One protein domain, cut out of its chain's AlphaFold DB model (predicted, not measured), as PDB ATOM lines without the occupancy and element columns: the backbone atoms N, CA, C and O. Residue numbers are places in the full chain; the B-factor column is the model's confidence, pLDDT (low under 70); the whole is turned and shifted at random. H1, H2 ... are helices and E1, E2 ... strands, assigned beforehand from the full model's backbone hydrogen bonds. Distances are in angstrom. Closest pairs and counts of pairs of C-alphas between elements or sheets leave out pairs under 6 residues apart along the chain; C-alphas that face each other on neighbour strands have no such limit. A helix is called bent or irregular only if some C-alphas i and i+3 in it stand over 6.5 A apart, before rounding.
ATOM      1  N   PRO A  13     187.253  36.615 -42.514       87.25
ATOM      2  CA  PRO A  13     187.067  36.461 -41.075       87.25
ATOM      3  C   PRO A  13     188.096  35.501 -40.469       87.25
ATOM      4  O   PRO A  13     188.229  35.436 -39.241       87.25
ATOM      5  N   LEU A  14     188.843  34.771 -41.302       85.69
ATOM      6  CA  LEU A  14     189.871  33.826 -40.902       85.69
ATOM      7  C   LEU A  14     191.261  34.476 -40.999       85.69
ATOM      8  O   LEU A  14     191.554  35.311 -41.850       85.69
ATOM      9  N   THR A  15     192.145  34.119 -40.070       81.19
ATOM     10  CA  THR A  15     193.578  34.465 -40.135       81.19
ATOM     11  C   THR A  15     194.333  33.447 -40.985       81.19
ATOM     12  O   THR A  15     195.277  33.787 -41.690       81.19
ATOM     13  N   TYR A  16     193.921  32.185 -40.883       79.12
ATOM     14  CA  TYR A  16     194.384  31.069 -41.691       79.12
ATOM     15  C   TYR A  16     193.289  30.000 -41.711       79.12
ATOM     16  O   TYR A  16     192.456  29.955 -40.795       79.12
ATOM     17  N   PHE A  17     193.353  29.117 -42.703       82.00
ATOM     18  CA  PHE A  17     192.585  27.878 -42.762       82.00
ATOM     19  C   PHE A  17     193.480  26.756 -43.300       82.00
ATOM     20  O   PHE A  17     194.251  26.972 -44.234       82.00
ATOM     21  N   ILE A  18     193.417  25.579 -42.684       80.25
ATOM     22  CA  ILE A  18     194.183  24.393 -43.069       80.25
ATOM     23  C   ILE A  18     193.184  23.246 -43.206       80.25
ATOM     24  O   ILE A  18     192.698  22.777 -42.175       80.25
ATOM     25  N   PRO A  19     192.852  22.813 -44.433       81.75
ATOM     26  CA  PRO A  19     191.889  21.740 -44.631       81.75
ATOM     27  C   PRO A  19     192.389  20.436 -43.999       81.75
ATOM     28  O   PRO A  19     193.563  20.081 -44.126       81.75
ATOM     29  N   THR A  20     191.485  19.735 -43.321       77.75
ATOM     30  CA  THR A  20     191.673  18.372 -42.796       77.75
ATOM     31  C   THR A  20     190.803  17.366 -43.540       77.75
ATOM     32  O   THR A  20     191.207  16.215 -43.687       77.75
ATOM     33  N   LEU A  21     189.660  17.815 -44.067       80.19
ATOM     34  CA  LEU A  21     188.766  17.035 -44.913       80.19
ATOM     35  C   LEU A  21     188.366  17.858 -46.135       80.19
ATOM     36  O   LEU A  21     187.783  18.937 -46.008       80.19
ATOM     37  N   MET A  22     188.643  17.317 -47.317       83.31
ATOM     38  CA  MET A  22     188.128  17.825 -48.583       83.31
ATOM     39  C   MET A  22     187.352  16.706 -49.260       83.31
ATOM     40  O   MET A  22     187.851  15.584 -49.331       83.31
ATOM     41  N   ALA A  23     186.146  16.991 -49.745       80.44
ATOM     42  CA  ALA A  23     185.394  16.016 -50.526       80.44
ATOM     43  C   ALA A  23     184.707  16.661 -51.728       80.44
ATOM     44  O   ALA A  23     184.294  17.824 -51.713       80.44
ATOM     45  N   GLY A 146     186.134  18.635 -57.583       64.19
ATOM     46  CA  GLY A 146     187.238  17.820 -57.071       64.19
ATOM     47  C   GLY A 146     187.493  17.911 -55.564       64.19
ATOM     48  O   GLY A 146     188.162  17.037 -55.021       64.19
ATOM     49  N   GLY A 147     186.950  18.912 -54.857       77.19
ATOM     50  CA  GLY A 147     187.053  18.938 -53.395       77.19
ATOM     51  C   GLY A 147     186.707  20.268 -52.746       77.19
ATOM     52  O   GLY A 147     187.481  21.212 -52.852       77.19
ATOM     53  N   VAL A 148     185.591  20.335 -52.021       85.75
ATOM     54  CA  VAL A 148     185.258  21.435 -51.103       85.75
ATOM     55  C   VAL A 148     185.830  21.109 -49.723       85.75
ATOM     56  O   VAL A 148     185.715  19.961 -49.281       85.75
ATOM     57  N   PRO A 149     186.461  22.071 -49.026       88.62
ATOM     58  CA  PRO A 149     186.925  21.850 -47.665       88.62
ATOM     59  C   PRO A 149     185.725  21.774 -46.712       88.62
ATOM     60  O   PRO A 149     185.103  22.781 -46.384       88.62
ATOM     61  N   TYR A 150     185.404  20.565 -46.259       89.31
ATOM     62  CA  TYR A 150     184.331  20.332 -45.291       89.31
ATOM     63  C   TYR A 150     184.798  20.432 -43.853       89.31
ATOM     64  O   TYR A 150     183.992  20.693 -42.966       89.31
ATOM     65  N   GLU A 151     186.092  20.254 -43.614       88.50
ATOM     66  CA  GLU A 151     186.678  20.431 -42.299       88.50
ATOM     67  C   GLU A 151     188.062  21.052 -42.429       88.50
ATOM     68  O   GLU A 151     188.831  20.728 -43.341       88.50
ATOM     69  N   GLY A 152     188.395  21.944 -41.505       84.25
ATOM     70  CA  GLY A 152     189.762  22.408 -41.369       84.25
ATOM     71  C   GLY A 152     190.022  23.223 -40.118       84.25
ATOM     72  O   GLY A 152     189.128  23.763 -39.460       84.25
ATOM     73  N   PHE A 153     191.304  23.331 -39.800       83.75
ATOM     74  CA  PHE A 153     191.792  24.131 -38.695       83.75
ATOM     75  C   PHE A 153     191.852  25.593 -39.095       83.75
ATOM     76  O   PHE A 153     192.490  25.945 -40.086       83.75
ATOM     77  N   CYS A 154     191.272  26.472 -38.286       84.69
ATOM     78  CA  CYS A 154     191.314  27.897 -38.572       84.69
ATOM     79  C   CYS A 154     191.529  28.740 -37.320       84.69
ATOM     80  O   CYS A 154     191.467  28.267 -36.180       84.69
ATOM     81  N   SER A 155     191.808  30.022 -37.544       83.50
ATOM     82  CA  SER A 155     191.751  31.018 -36.481       83.50
ATOM     83  C   SER A 155     190.855  32.178 -36.870       83.50
ATOM     84  O   SER A 155     191.079  32.810 -37.898       83.50
ATOM     85  N   LEU A 156     189.881  32.497 -36.020       83.50
ATOM     86  CA  LEU A 156     189.013  33.659 -36.206       83.50
ATOM     87  C   LEU A 156     189.810  34.947 -35.976       83.50
ATOM     88  O   LEU A 156     190.353  35.158 -34.889       83.50
ATOM     89  N   ARG A 157     189.848  35.835 -36.974       82.00
ATOM     90  CA  ARG A 157     190.669  37.059 -36.988       82.00
ATOM     91  C   ARG A 157     190.387  37.978 -35.804       82.00
ATOM     92  O   ARG A 157     191.313  38.356 -35.087       82.00
ATOM     93  N   GLN A 158     189.115  38.300 -35.569       81.88
ATOM     94  CA  GLN A 158     188.714  39.224 -34.503       81.88
ATOM     95  C   GLN A 158     188.937  38.632 -33.108       81.88
ATOM     96  O   GLN A 158     189.429  39.303 -32.206       81.88
ATOM     97  N   GLN A 159     188.611  37.352 -32.935       80.38
ATOM     98  CA  GLN A 159     188.618  36.717 -31.617       80.38
ATOM     99  C   GLN A 159     189.955  36.082 -31.257       80.38
ATOM    100  O   GLN A 159     190.159  35.702 -30.105       80.38
ATOM    101  N   ARG A 160     190.856  35.926 -32.236       73.25
ATOM    102  CA  ARG A 160     192.168  35.293 -32.071       73.25
ATOM    103  C   ARG A 160     192.097  33.874 -31.495       73.25
ATOM    104  O   ARG A 160     193.090  33.391 -30.957       73.25
ATOM    105  N   LYS A 161     190.946  33.215 -31.640       78.75
ATOM    106  CA  LYS A 161     190.698  31.843 -31.199       78.75
ATOM    107  C   LYS A 161     191.038  30.877 -32.311       78.75
ATOM    108  O   LYS A 161     190.736  31.149 -33.472       78.75
ATOM    109  N   HIS A 162     191.650  29.769 -31.935       81.44
ATOM    110  CA  HIS A 162     191.848  28.632 -32.809       81.44
ATOM    111  C   HIS A 162     190.666  27.686 -32.623       81.44
ATOM    112  O   HIS A 162     190.320  27.360 -31.488       81.44
ATOM    113  N   VAL A 163     190.043  27.275 -33.722       87.19
ATOM    114  CA  VAL A 163     188.890  26.362 -33.721       87.19
ATOM    115  C   VAL A 163     188.986  25.371 -34.877       87.19
ATOM    116  O   VAL A 163     189.770  25.572 -35.813       87.19
ATOM    117  N   LEU A 164     188.219  24.291 -34.784       88.25
ATOM    118  CA  LEU A 164     187.901  23.431 -35.917       88.25
ATOM    119  C   LEU A 164     186.651  24.000 -36.592       88.25
ATOM    120  O   LEU A 164     185.645  24.215 -35.915       88.25
ATOM    121  N   LEU A 165     186.730  24.275 -37.890       92.75
ATOM    122  CA  LEU A 165     185.603  24.721 -38.703       92.75
ATOM    123  C   LEU A 165     185.098  23.547 -39.535       92.75
ATOM    124  O   LEU A 165     185.896  22.908 -40.219       92.75
ATOM    125  N   ARG A 166     183.788  23.306 -39.496       94.00
ATOM    126  CA  ARG A 166     183.100  22.318 -40.328       94.00
ATOM    127  C   ARG A 166     182.016  22.968 -41.171       94.00
ATOM    128  O   ARG A 166     181.317  23.857 -40.692       94.00
ATOM    129  N   LEU A 167     181.869  22.496 -42.401       94.81
ATOM    130  CA  LEU A 167     180.728  22.755 -43.272       94.81
ATOM    131  C   LEU A 167     179.896  21.476 -43.355       94.81
ATOM    132  O   LEU A 167     180.409  20.436 -43.758       94.81
ATOM    133  N   ASN A 168     178.615  21.568 -43.007       93.56
ATOM    134  CA  ASN A 168     177.656  20.489 -43.210       93.56
ATOM    135  C   ASN A 168     176.693  20.874 -44.350       93.56
ATOM    136  O   ASN A 168     175.832  21.741 -44.156       93.56
ATOM    137  N   PRO A 169     176.815  20.261 -45.544       92.44
ATOM    138  CA  PRO A 169     175.966  20.611 -46.678       92.44
ATOM    139  C   PRO A 169     174.512  20.137 -46.524       92.44
ATOM    140  O   PRO A 169     173.606  20.789 -47.045       92.44
ATOM    141  N   TRP A 170     174.260  19.066 -45.760       91.38
ATOM    142  CA  TRP A 170     172.904  18.562 -45.498       91.38
ATOM    143  C   TRP A 170     172.134  19.460 -44.534       91.38
ATOM    144  O   TRP A 170     170.957  19.741 -44.754       91.38
ATOM    145  N   GLU A 171     172.802  19.947 -43.492       93.31
ATOM    146  CA  GLU A 171     172.194  20.859 -42.520       93.31
ATOM    147  C   GLU A 171     172.235  22.323 -42.967       93.31
ATOM    148  O   GLU A 171     171.533  23.158 -42.396       93.31
ATOM    149  N   CYS A 172     173.016  22.643 -44.005       95.88
ATOM    150  CA  CYS A 172     173.271  24.013 -44.451       95.88
ATOM    151  C   CYS A 172     173.856  24.873 -43.315       95.88
ATOM    152  O   CYS A 172     173.354  25.964 -43.033       95.88
ATOM    153  N   THR A 173     174.890  24.380 -42.630       96.88
ATOM    154  CA  THR A 173     175.492  25.040 -41.459       96.88
ATOM    155  C   THR A 173     177.018  25.064 -41.521       96.88
ATOM    156  O   THR A 173     177.663  24.160 -42.053       96.88
ATOM    157  N   LEU A 174     177.602  26.112 -40.935       97.12
ATOM    158  CA  LEU A 174     179.014  26.176 -40.567       97.12
ATOM    159  C   LEU A 174     179.136  26.084 -39.047       97.12
ATOM    160  O   LEU A 174     178.562  26.910 -38.333       97.12
ATOM    161  N   THR A 175     179.909  25.132 -38.534       96.25
ATOM    162  CA  THR A 175     180.101  24.951 -37.091       96.25
ATOM    163  C   THR A 175     181.549  25.157 -36.671       96.25
ATOM    164  O   THR A 175     182.493  24.854 -37.399       96.25
ATOM    165  N   PHE A 176     181.729  25.700 -35.468       93.62
ATOM    166  CA  PHE A 176     183.029  25.970 -34.866       93.62
ATOM    167  C   PHE A 176     183.155  25.210 -33.552       93.62
ATOM    168  O   PHE A 176     182.460  25.521 -32.579       93.62
ATOM    169  N   HIS A 177     184.082  24.264 -33.499       90.62
ATOM    170  CA  HIS A 177     184.344  23.446 -32.320       90.62
ATOM    171  C   HIS A 177     185.632  23.912 -31.639       90.62
ATOM    172  O   HIS A 177     186.618  24.266 -32.297       90.62
ATOM    173  N   LYS A 178     185.621  23.970 -30.303       85.94
ATOM    174  CA  LYS A 178     186.818  24.342 -29.538       85.94
ATOM    175  C   LYS A 178     187.743  23.139 -29.456       85.94
ATOM    176  O   LYS A 178     187.271  22.021 -29.282       85.94
ATOM    177  N   TYR A 179     189.047  23.382 -29.493       78.38
ATOM    178  CA  TYR A 179     190.014  22.349 -29.147       78.38
ATOM    179  C   TYR A 179     189.952  22.050 -27.656       78.38
ATOM    180  O   TYR A 179     189.923  22.964 -26.831       78.38
ATOM    181  N   LEU A 180     189.964  20.763 -27.350       70.38
ATOM    182  CA  LEU A 180     190.263  20.232 -26.034       70.38
ATOM    183  C   LEU A 180     191.736  19.818 -25.996       70.38
ATOM    184  O   LEU A 180     192.444  20.224 -25.077       70.38
ATOM    185  N   ARG A 181     192.222  19.103 -27.027       62.41
ATOM    186  CA  ARG A 181     193.635  18.717 -27.191       62.41
ATOM    187  C   ARG A 181     194.029  18.508 -28.663       62.41
ATOM    188  O   ARG A 181     193.200  18.060 -29.451       62.41
ATOM    189  N   PRO A 182     195.298  18.767 -29.032       52.66
ATOM    190  CA  PRO A 182     196.338  19.402 -28.220       52.66
ATOM    191  C   PRO A 182     196.192  20.929 -28.185       52.66
ATOM    192  O   PRO A 182     195.683  21.544 -29.123       52.66
ATOM    193  N   GLU A 183     196.666  21.561 -27.107       53.59
ATOM    194  CA  GLU A 183     196.762  23.021 -27.043       53.59
ATOM    195  C   GLU A 183     197.764  23.521 -28.097       53.59
ATOM    196  O   GLU A 183     198.963  23.231 -28.051       53.59
ATOM    197  N   GLY A 184     197.274  24.269 -29.087       53.88
ATOM    198  CA  GLY A 184     198.129  24.950 -30.052       53.88
ATOM    199  C   GLY A 184     198.921  26.065 -29.367       53.88
ATOM    200  O   GLY A 184     198.349  26.931 -28.707       53.88
ATOM    201  N   THR A 185     200.243  26.091 -29.548       50.25
ATOM    202  CA  THR A 185     201.086  27.176 -29.038       50.25
ATOM    203  C   THR A 185     201.212  28.262 -30.103       50.25
ATOM    204  O   THR A 185     201.678  28.032 -31.223       50.25
ATOM    205  N   ARG A 186     200.794  29.482 -29.763       49.50
ATOM    206  CA  ARG A 186     200.922  30.658 -30.628       49.50
ATOM    207  C   ARG A 186     202.169  31.446 -30.253       49.50
ATOM    208  O   ARG A 186     202.368  31.750 -29.082       49.50
ATOM    209  N   PHE A 187     202.948  31.872 -31.241       45.03
ATOM    210  CA  PHE A 187     204.045  32.808 -31.004       45.03
ATOM    211  C   PHE A 187     204.202  33.830 -32.127       45.03
ATOM    212  O   PHE A 187     203.801  33.634 -33.276       45.03
ATOM    213  N   ARG A 188     204.740  34.992 -31.763       40.91
ATOM    214  CA  ARG A 188     204.980  36.105 -32.681       40.91
ATOM    215  C   ARG A 188     206.422  36.023 -33.173       40.91
ATOM    216  O   ARG A 188     207.337  35.920 -32.369       40.91
ATOM    217  N   THR A 189     206.612  36.080 -34.484       48.09
ATOM    218  CA  THR A 189     207.926  36.169 -35.133       48.09
ATOM    219  C   THR A 189     208.063  37.522 -35.835       48.09
ATOM    220  O   THR A 189     207.059  38.210 -36.043       48.09
ATOM    221  N   HIS A 190     209.276  37.899 -36.253       36.19
ATOM    222  CA  HIS A 190     209.510  39.116 -37.050       36.19
ATOM    223  C   HIS A 190     208.744  39.123 -38.388       36.19
ATOM    224  O   HIS A 190     208.459  40.189 -38.919       36.19
ATOM    225  N   ALA A 191     208.352  37.947 -38.894       43.00
ATOM    226  CA  ALA A 191     207.576  37.772 -40.124       43.00
ATOM    227  C   ALA A 191     206.053  37.667 -39.892       43.00
ATOM    228  O   ALA A 191     205.311  37.342 -40.813       43.00
ATOM    229  N   GLY A 192     205.573  37.885 -38.661       49.06
ATOM    230  CA  GLY A 192     204.157  37.797 -38.302       49.06
ATOM    231  C   GLY A 192     203.850  36.725 -37.254       49.06
ATOM    232  O   GLY A 192     204.734  36.182 -36.587       49.06
ATOM    233  N   VAL A 193     202.563  36.438 -37.062       45.88
ATOM    234  CA  VAL A 193     202.099  35.426 -36.102       45.88
ATOM    235  C   VAL A 193     202.264  34.036 -36.710       45.88
ATOM    236  O   VAL A 193     201.735  33.781 -37.787       45.88
ATOM    237  N   ARG A 194     202.926  33.123 -35.993       49.12
ATOM    238  CA  ARG A 194     202.951  31.693 -36.322       49.12
ATOM    239  C   ARG A 194     202.200  30.902 -35.252       49.12
ATOM    240  O   ARG A 194     202.289  31.203 -34.061       49.12
ATOM    241  N   THR A 195     201.450  29.893 -35.680       50.31
ATOM    242  CA  THR A 195     200.758  28.958 -34.788       50.31
ATOM    243  C   THR A 195     201.341  27.577 -35.015       50.31
ATOM    244  O   THR A 195     201.355  27.097 -36.146       50.31
ATOM    245  N   TYR A 196     201.833  26.964 -33.943       49.75
ATOM    246  CA  TYR A 196     202.317  25.594 -33.954       49.75
ATOM    247  C   TYR A 196     201.301  24.721 -33.239       49.75
ATOM    248  O   TYR A 196     200.944  24.956 -32.086       49.75
ATOM    249  N   TRP A 197     200.841  23.704 -33.950       52.47
ATOM    250  CA  TRP A 197     200.095  22.607 -33.364       52.47
ATOM    251  C   TRP A 197     201.120  21.555 -32.965       52.47
ATOM    252  O   TRP A 197     201.858  21.069 -33.825       52.47
ATOM    253  N   HIS A 198     201.210  21.230 -31.675       44.81
ATOM    254  CA  HIS A 198     201.961  20.047 -31.274       44.81
ATOM    255  C   HIS A 198     201.241  18.846 -31.879       44.81
ATOM    256  O   HIS A 198     200.115  18.550 -31.494       44.81
ATOM    257  N   GLN A 199     201.852  18.172 -32.855       46.31
ATOM    258  CA  GLN A 199     201.390  16.848 -33.253       46.31
ATOM    259  C   GLN A 199     201.651  15.918 -32.067       46.31
ATOM    260  O   GLN A 199     202.761  15.412 -31.913       46.31
ATOM    261  N   VAL A 200     200.658  15.730 -31.196       39.72
ATOM    262  CA  VAL A 200     200.724  14.684 -30.178       39.72
ATOM    263  C   VAL A 200     200.473  13.378 -30.912       39.72
ATOM    264  O   VAL A 200     199.340  13.040 -31.246       39.72
ATOM    265  N   ARG A 201     201.565  12.701 -31.259       40.44
ATOM    266  CA  ARG A 201     201.526  11.313 -31.705       40.44
ATOM    267  C   ARG A 201     201.441  10.462 -30.447       40.44
ATOM    268  O   ARG A 201     202.324  10.562 -29.597       40.44
ATOM    269  N   ASP A 202     200.399   9.648 -30.324       43.06
ATOM    270  CA  ASP A 202     200.464   8.515 -29.400       43.06
ATOM    271  C   ASP A 202     201.577   7.552 -29.872       43.06
ATOM    272  O   ASP A 202     202.030   7.596 -31.018       43.06
ATOM    273  N   THR A 203     202.009   6.662 -28.990       42.53
ATOM    274  CA  THR A 203     202.856   5.490 -29.238       42.53
ATOM    275  C   THR A 203     202.437   4.675 -30.472       42.53
ATOM    276  O   THR A 203     203.290   4.059 -31.108       42.53
ATOM    277  N   ALA A 204     201.160   4.741 -30.870       45.88
ATOM    278  CA  ALA A 204     200.600   4.131 -32.078       45.88
ATOM    279  C   ALA A 204     200.571   5.040 -33.332       45.88
ATOM    280  O   ALA A 204     199.945   4.683 -34.327       45.88
ATOM    281  N   TYR A 205     201.201   6.223 -33.314       45.00
ATOM    282  CA  TYR A 205     201.159   7.224 -34.399       45.00
ATOM    283  C   TYR A 205     199.752   7.740 -34.762       45.00
ATOM    284  O   TYR A 205     199.567   8.358 -35.812       45.00
ATOM    285  N   GLN A 206     198.764   7.540 -33.890       42.75
ATOM    286  CA  GLN A 206     197.420   8.075 -34.075       42.75
ATOM    287  C   GLN A 206     197.369   9.548 -33.648       42.75
ATOM    288  O   GLN A 206     197.915   9.933 -32.611       42.75
ATOM    289  N   TYR A 207     196.733  10.377 -34.475       51.06
ATOM    290  CA  TYR A 207     196.479  11.781 -34.170       51.06
ATOM    291  C   TYR A 207     195.264  11.874 -33.240       51.06
ATOM    292  O   TYR A 207     194.133  11.706 -33.689       51.06
ATOM    293  N   LEU A 208     195.482  12.152 -31.952       52.12
ATOM    294  CA  LEU A 208     194.398  12.473 -31.020       52.12
ATOM    295  C   LEU A 208     194.071  13.961 -31.131       52.12
ATOM    296  O   LEU A 208     194.700  14.810 -30.495       52.12
ATOM    297  N   LEU A 209     193.105  14.270 -31.991       61.06
ATOM    298  CA  LEU A 209     192.439  15.560 -31.988       61.06
ATOM    299  C   LEU A 209     191.168  15.442 -31.151       61.06
ATOM    300  O   LEU A 209     190.203  14.807 -31.563       61.06
ATOM    301  N   GLU A 210     191.162  16.089 -29.993       70.81
ATOM    302  CA  GLU A 210     189.971  16.200 -29.163       70.81
ATOM    303  C   GLU A 210     189.380  17.594 -29.363       70.81
ATOM    304  O   GLU A 210     190.031  18.611 -29.098       70.81
ATOM    305  N   VAL A 211     188.136  17.651 -29.828       79.38
ATOM    306  CA  VAL A 211     187.344  18.879 -29.926       79.38
ATOM    307  C   VAL A 211     186.062  18.727 -29.123       79.38
ATOM    308  O   VAL A 211     185.663  17.619 -28.775       79.38
ATOM    309  N   THR A 212     185.411  19.840 -28.806       82.19
ATOM    310  CA  THR A 212     184.099  19.798 -28.160       82.19
ATOM    311  C   THR A 212     183.081  19.115 -29.069       82.19
ATOM    312  O   THR A 212     182.955  19.502 -30.230       82.19
ATOM    313  N   GLU A 213     182.320  18.158 -28.533       80.00
ATOM    314  CA  GLU A 213     181.197  17.530 -29.250       80.00
ATOM    315  C   GLU A 213     180.192  18.595 -29.699       80.00
ATOM    316  O   GLU A 213     179.836  18.698 -30.870       80.00
ATOM    317  N   THR A 214     179.818  19.486 -28.780       86.62
ATOM    318  CA  THR A 214     178.937  20.605 -29.100       86.62
ATOM    319  C   THR A 214     179.709  21.746 -29.769       86.62
ATOM    320  O   THR A 214     180.799  22.129 -29.313       86.62
ATOM    321  N   PRO A 215     179.162  22.335 -30.847       92.00
ATOM    322  CA  PRO A 215     179.774  23.489 -31.472       92.00
ATOM    323  C   PRO A 215     179.662  24.690 -30.536       92.00
ATOM    324  O   PRO A 215     178.597  25.024 -30.020       92.00
ATOM    325  N   TRP A 216     180.773  25.392 -30.339       90.31
ATOM    326  CA  TRP A 216     180.779  26.647 -29.591       90.31
ATOM    327  C   TRP A 216     180.063  27.771 -30.354       90.31
ATOM    328  O   TRP A 216     179.517  28.687 -29.739       90.31
ATOM    329  N   ARG A 217     180.067  27.706 -31.688       93.19
ATOM    330  CA  ARG A 217     179.285  28.588 -32.558       93.19
ATOM    331  C   ARG A 217     178.771  27.793 -33.752       93.19
ATOM    332  O   ARG A 217     179.520  27.004 -34.319       93.19
ATOM    333  N   SER A 218     177.534  28.055 -34.152       95.75
ATOM    334  CA  SER A 218     176.953  27.581 -35.408       95.75
ATOM    335  C   SER A 218     176.438  28.780 -36.200       95.75
ATOM    336  O   SER A 218     175.902  29.721 -35.611       95.75
ATOM    337  N   ILE A 219     176.663  28.781 -37.509       97.06
ATOM    338  CA  ILE A 219     176.193  29.804 -38.443       97.06
ATOM    339  C   ILE A 219     175.339  29.090 -39.496       97.06
ATOM    340  O   ILE A 219     175.890  28.349 -40.314       97.06
ATOM    341  N   PRO A 220     174.010  29.280 -39.498       97.56
ATOM    342  CA  PRO A 220     173.166  28.736 -40.550       97.56
ATOM    343  C   PRO A 220     173.397  29.481 -41.872       97.56
ATOM    344  O   PRO A 220     173.506  30.707 -41.906       97.56
ATOM    345  N   ILE A 221     173.422  28.745 -42.981       97.31
ATOM    346  CA  ILE A 221     173.588  29.275 -44.338       97.31
ATOM    347  C   ILE A 221     172.215  29.730 -44.853       97.31
ATOM    348  O   ILE A 221     171.548  29.098 -45.676       97.31
ATOM    349  N   ILE A 222     171.755  30.848 -44.289       96.00
ATOM    350  CA  ILE A 222     170.478  31.505 -44.590       96.00
ATOM    351  C   ILE A 222     170.702  32.972 -44.961       96.00
ATOM    352  O   ILE A 222     171.776  33.530 -44.739       96.00
ATOM    353  N   LYS A 223     169.678  33.620 -45.529       93.75
ATOM    354  CA  LYS A 223     169.778  35.009 -46.016       93.75
ATOM    355  C   LYS A 223     170.188  36.001 -44.929       93.75
ATOM    356  O   LYS A 223     170.976  36.896 -45.201       93.75
ATOM    357  N   GLN A 224     169.669  35.823 -43.719       95.81
ATOM    358  CA  GLN A 224     169.899  36.701 -42.571       95.81
ATOM    359  C   GLN A 224     171.349  36.666 -42.077       95.81
ATOM    360  O   GLN A 224     171.813  37.637 -41.496       95.81
ATOM    361  N   GLU A 225     172.063  35.571 -42.335       96.06
ATOM    362  CA  GLU A 225     173.443  35.353 -41.890       96.06
ATOM    363  C   GLU A 225     174.452  35.489 -43.040       96.06
ATOM    364  O   GLU A 225     175.602  35.079 -42.894       96.06
ATOM    365  N   LYS A 226     174.043  36.047 -44.194       94.62
ATOM    366  CA  LYS A 226     174.889  36.141 -45.398       94.62
ATOM    367  C   LYS A 226     176.259  36.738 -45.108       94.62
ATOM    368  O   LYS A 226     177.263  36.144 -45.486       94.62
ATOM    369  N   ASP A 227     176.302  37.838 -44.369       93.75
ATOM    370  CA  ASP A 227     177.552  38.527 -44.034       93.75
ATOM    371  C   ASP A 227     178.462  37.696 -43.107       93.75
ATOM    372  O   ASP A 227     179.675  37.899 -43.074       93.75
ATOM    373  N   SER A 228     177.894  36.729 -42.378       93.31
ATOM    374  CA  SER A 228     178.624  35.819 -41.494       93.31
ATOM    375  C   SER A 228     179.256  34.645 -42.251       93.31
ATOM    376  O   SER A 228     180.402  34.289 -41.965       93.31
ATOM    377  N   TRP A 229     178.524  34.005 -43.173       95.56
ATOM    378  CA  TRP A 229     178.989  32.787 -43.857       95.56
ATOM    379  C   TRP A 229     179.647  33.046 -45.214       95.56
ATOM    380  O   TRP A 229     180.556  32.302 -45.581       95.56
ATOM    381  N   LEU A 230     179.237  34.081 -45.959       95.25
ATOM    382  CA  LEU A 230     179.726  34.314 -47.325       95.25
ATOM    383  C   LEU A 230     181.251  34.461 -47.382       95.25
ATOM    384  O   LEU A 230     181.862  33.745 -48.176       95.25
ATOM    385  N   PRO A 231     181.894  35.275 -46.521       93.56
ATOM    386  CA  PRO A 231     183.346  35.424 -46.561       93.56
ATOM    387  C   PRO A 231     184.105  34.118 -46.274       93.56
ATOM    388  O   PRO A 231     185.199  33.910 -46.786       93.56
ATOM    389  N   ILE A 232     183.525  33.218 -45.473       93.50
ATOM    390  CA  ILE A 232     184.126  31.911 -45.163       93.50
ATOM    391  C   ILE A 232     184.068  30.998 -46.389       93.50
ATOM    392  O   ILE A 232     185.055  30.352 -46.729       93.50
ATOM    393  N   LEU A 233     182.919  30.943 -47.066       94.06
ATOM    394  CA  LEU A 233     182.785  30.131 -48.272       94.06
ATOM    395  C   LEU A 233     183.601  30.708 -49.441       94.06
ATOM    396  O   LEU A 233     184.141  29.941 -50.229       94.06
ATOM    397  N   GLN A 234     183.774  32.029 -49.524       92.31
ATOM    398  CA  GLN A 234     184.719  32.647 -50.462       92.31
ATOM    399  C   GLN A 234     186.160  32.189 -50.192       92.31
ATOM    400  O   GLN A 234     186.863  31.814 -51.129       92.31
ATOM    401  N   ASP A 235     186.589  32.124 -48.922       88.31
ATOM    402  CA  ASP A 235     187.900  31.558 -48.575       88.31
ATOM    403  C   ASP A 235     188.021  30.100 -49.057       88.31
ATOM    404  O   ASP A 235     189.068  29.716 -49.578       88.31
ATOM    405  N   PHE A 236     186.957  29.293 -48.953       89.50
ATOM    406  CA  PHE A 236     186.936  27.903 -49.442       89.50
ATOM    407  C   PHE A 236     187.149  27.819 -50.954       89.50
ATOM    408  O   PHE A 236     187.981  27.039 -51.422       89.50
ATOM    409  N   VAL A 237     186.483  28.684 -51.712       88.88
ATOM    410  CA  VAL A 237     186.661  28.774 -53.166       88.88
ATOM    411  C   VAL A 237     188.087  29.205 -53.517       88.88
ATOM    412  O   VAL A 237     188.698  28.656 -54.434       88.88
ATOM    413  N   GLN A 238     188.661  30.151 -52.773       84.81
ATOM    414  CA  GLN A 238     190.042  30.598 -52.975       84.81
ATOM    415  C   GLN A 238     191.072  29.512 -52.623       84.81
ATOM    416  O   GLN A 238     192.067  29.352 -53.335       84.81
ATOM    417  N   ILE A 239     190.819  28.715 -51.577       80.69
ATOM    418  CA  ILE A 239     191.589  27.505 -51.245       80.69
ATOM    419  C   ILE A 239     191.644  26.580 -52.464       80.69
ATOM    420  O   ILE A 239     192.740  26.205 -52.886       80.69
ATOM    421  N   GLN A 240     190.494  26.289 -53.073       81.25
ATOM    422  CA  GLN A 240     190.397  25.409 -54.240       81.25
ATOM    423  C   GLN A 240     191.096  25.988 -55.472       81.25
ATOM    424  O   GLN A 240     191.944  25.323 -56.062       81.25
ATOM    425  N   LYS A 241     190.824  27.253 -55.824       80.62
ATOM    426  CA  LYS A 241     191.463  27.930 -56.970       80.62
ATOM    427  C   LYS A 241     192.981  27.960 -56.874       80.62
ATOM    428  O   LYS A 241     193.666  27.917 -57.890       80.62
ATOM    429  N   SER A 242     193.510  28.078 -55.656       73.75
ATOM    430  CA  SER A 242     194.948  28.211 -55.459       73.75
ATOM    431  C   SER A 242     195.733  26.960 -55.861       73.75
ATOM    432  O   SER A 242     196.941  27.081 -56.046       73.75
ATOM    433  N   ASN A 243     195.084  25.794 -56.017       58.00
ATOM    434  CA  ASN A 243     195.689  24.530 -56.466       58.00
ATOM    435  C   ASN A 243     197.023  24.173 -55.769       58.00
ATOM    436  O   ASN A 243     197.820  23.400 -56.283       58.00
ATOM    437  N   LYS A 244     197.289  24.712 -54.566       47.16
ATOM    438  CA  LYS A 244     198.547  24.489 -53.827       47.16
ATOM    439  C   LYS A 244     198.559  23.188 -53.025       47.16
ATOM    440  O   LYS A 244     199.484  22.963 -52.246       47.16
ATOM    441  N   PHE A 245     197.543  22.347 -53.189       48.78
ATOM    442  CA  PHE A 245     197.445  21.054 -52.530       48.78
ATOM    443  C   PHE A 245     197.843  19.932 -53.496       48.78
ATOM    444  O   PHE A 245     197.081  19.002 -53.714       48.78
ATOM    445  N   ASP A 246     199.091  19.964 -53.979       37.25
ATOM    446  CA  ASP A 246     199.848  18.768 -54.412       37.25
ATOM    447  C   ASP A 246     200.208  17.887 -53.195       37.25
ATOM    448  O   ASP A 246     201.323  17.394 -53.024       37.25
ATOM    449  N   MET A 247     199.271  17.737 -52.264       38.12
ATOM    450  CA  MET A 247     199.368  16.785 -51.172       38.12
ATOM    451  C   MET A 247     198.388  15.671 -51.510       38.12
ATOM    452  O   MET A 247     197.239  15.986 -51.825       38.12
ATOM    453  N   PRO A 248     198.797  14.394 -51.448       33.66
ATOM    454  CA  PRO A 248     197.899  13.272 -51.653       33.66
ATOM    455  C   PRO A 248     196.940  13.222 -50.461       33.66
ATOM    456  O   PRO A 248     197.143  12.484 -49.499       33.66
ATOM    457  N   PHE A 249     195.920  14.073 -50.473       42.66
ATOM    458  CA  PHE A 249     194.779  13.902 -49.604       42.66
ATOM    459  C   PHE A 249     193.987  12.739 -50.165       42.66
ATOM    460  O   PHE A 249     193.755  12.642 -51.371       42.66
ATOM    461  N   VAL A 250     193.639  11.820 -49.273       35.03
ATOM    462  CA  VAL A 250     192.767  10.697 -49.577       35.03
ATOM    463  C   VAL A 250     191.479  11.299 -50.125       35.03
ATOM    464  O   VAL A 250     190.661  11.814 -49.368       35.03
ATOM    465  N   SER A 251     191.330  11.269 -51.449       33.19
ATOM    466  CA  SER A 251     190.049  11.405 -52.124       33.19
ATOM    467  C   SER A 251     189.200  10.247 -51.619       33.19
ATOM    468  O   SER A 251     189.192   9.165 -52.205       33.19
ATOM    469  N   MET A 252     188.557  10.427 -50.467       36.25
ATOM    470  CA  MET A 252     187.529   9.509 -50.017       36.25
ATOM    471  C   MET A 252     186.375   9.711 -50.985       36.25
ATOM    472  O   MET A 252     185.598  10.653 -50.854       36.25
ATOM    473  N   ALA A 253     186.319   8.848 -52.002       32.44
ATOM    474  CA  ALA A 253     185.102   8.636 -52.758       32.44
ATOM    475  C   ALA A 253     183.975   8.453 -51.734       32.44
ATOM    476  O   ALA A 253     184.122   7.676 -50.786       32.44
ATOM    477  N   LEU A 254     182.931   9.265 -51.881       39.44
ATOM    478  CA  LEU A 254     181.804   9.358 -50.966       39.44
ATOM    479  C   LEU A 254     181.103   8.001 -50.873       39.44
ATOM    480  O   LEU A 254     180.252   7.659 -51.686       39.44
ATOM    481  N   ASP A 255     181.519   7.220 -49.889       37.88
ATOM    482  CA  ASP A 255     180.885   5.987 -49.444       37.88
ATOM    483  C   ASP A 255     179.884   6.332 -48.326       37.88
ATOM    484  O   ASP A 255     180.004   7.377 -47.677       37.88
ATOM    485  N   GLU A 256     178.929   5.445 -48.048       38.44
ATOM    486  CA  GLU A 256     177.935   5.533 -46.968       38.44
ATOM    487  C   GLU A 256     178.566   5.908 -45.612       38.44
ATOM    488  O   GLU A 256     177.921   6.522 -44.770       38.44
ATOM    489  N   ARG A 257     179.864   5.646 -45.421       39.91
ATOM    490  CA  ARG A 257     180.670   6.070 -44.263       39.91
ATOM    491  C   ARG A 257     180.827   7.588 -44.102       39.91
ATOM    492  O   ARG A 257     180.906   8.047 -42.969       39.91
ATOM    493  N   PHE A 258     180.870   8.368 -45.185       44.00
ATOM    494  CA  PHE A 258     180.870   9.838 -45.115       44.00
ATOM    495  C   PHE A 258     179.510  10.341 -44.627       44.00
ATOM    496  O   PHE A 258     179.436  11.179 -43.736       44.00
ATOM    497  N   TYR A 259     178.433   9.755 -45.152       43.47
ATOM    498  CA  TYR A 259     177.069  10.039 -44.712       43.47
ATOM    499  C   TYR A 259     176.855   9.648 -43.240       43.47
ATOM    500  O   TYR A 259     176.316  10.425 -42.459       43.47
ATOM    501  N   GLU A 260     177.360   8.485 -42.827       46.19
ATOM    502  CA  GLU A 260     177.326   8.019 -41.442       46.19
ATOM    503  C   GLU A 260     178.229   8.850 -40.510       46.19
ATOM    504  O   GLU A 260     177.870   9.042 -39.355       46.19
ATOM    505  N   PHE A 261     179.347   9.424 -40.973       46.62
ATOM    506  CA  PHE A 261     180.167  10.343 -40.166       46.62
ATOM    507  C   PHE A 261     179.391  11.607 -39.759       46.62
ATOM    508  O   PHE A 261     179.468  12.019 -38.608       46.62
ATOM    509  N   PHE A 262     178.594  12.183 -40.667       47.91
ATOM    510  CA  PHE A 262     177.753  13.350 -40.361       47.91
ATOM    511  C   PHE A 262     176.425  12.990 -39.677       47.91
ATOM    512  O   PHE A 262     175.830  13.831 -39.011       47.91
ATOM    513  N   LYS A 263     175.952  11.747 -39.820       42.91
ATOM    514  CA  LYS A 263     174.702  11.264 -39.216       42.91
ATOM    515  C   LYS A 263     174.889  10.697 -37.803       42.91
ATOM    516  O   LYS A 263     173.969  10.796 -36.997       42.91
TER     517      LYS A 263
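AT A GLANCE: This is residues 13 to 23 and 146 to 263 of the 286 residues of an uncharacterized protein of Streptomyces sp. SID8369 (UniProt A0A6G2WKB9). A strongly twisted five-stranded sheet has one long helix, H1, packed across one face, while a small two-stranded hairpin, E5 and E6, is set off from that body. Beyond the hairpin, residues 201 to 206 stick out as a free loop, and short H2 ends the printed part. The 129 printed residues run through E1 to E7, then H1 and H2, a mixed class; the large sheet, E1 - E2 - E3 - E4 - E7, is antiparallel throughout. The whole is compact, with a radius of gyration of the C-alphas of 15.4 A and spans of 39 by 36 by 32 A.

IN THESE COORDINATES: Find C-alpha 14 at (189.871, 33.826, -40.902), where E1, residues 14 to 23, begins; it bends by 69 degrees at residue 20. Next come E2, residues 148 to 156, E3, 162 to 168, and E4, 173 to 181, which is 23.9 A long. E5, 185 to 189, E6, 192 to 196, and E7, 217 to 220, follow. H1, residues 223 to 241, is 25.3 A long and irregular, with C-alphas 224 and 227 8.0 A apart. H2, residues 256 to 263, ends at (174.702, 11.264, -39.216).

HOW THE PARTS SIT: E2, E3 and E4 form a meander, each strand the antiparallel neighbour of the one before: look for N 152 and O 165 at 3.0 A, and N 166 and O 175 at 2.9 A. E1 is the antiparallel neighbour of E2, with N 18 and O 153 at 2.8 A, and E7 is the antiparallel neighbour of E4, with N 174 and O 219 at 2.9 A. H1 is on this sheet, in two layers, at a height of 8.2 A, and runs across the strands; its C-alpha 236 is 6.3 A from that of Pro 149 in E2. H2 is not on the sheet. The hairpin E5 and E6, with N 187 and O 194 at 3.0 A, is apart from E4. Every O i to N i+4 pair is within hydrogen-bond range in H2, 11 of 15 in H1.

THE WHOLE: Residues 24 to 145 are not printed, and C-alphas 23 and 146 are 7.0 A apart across this cut. The links E6 to E7 and H1 to H2 are long. Confidence is under 70 at residue 146, residues 181 to 209 and residues 243 to 263.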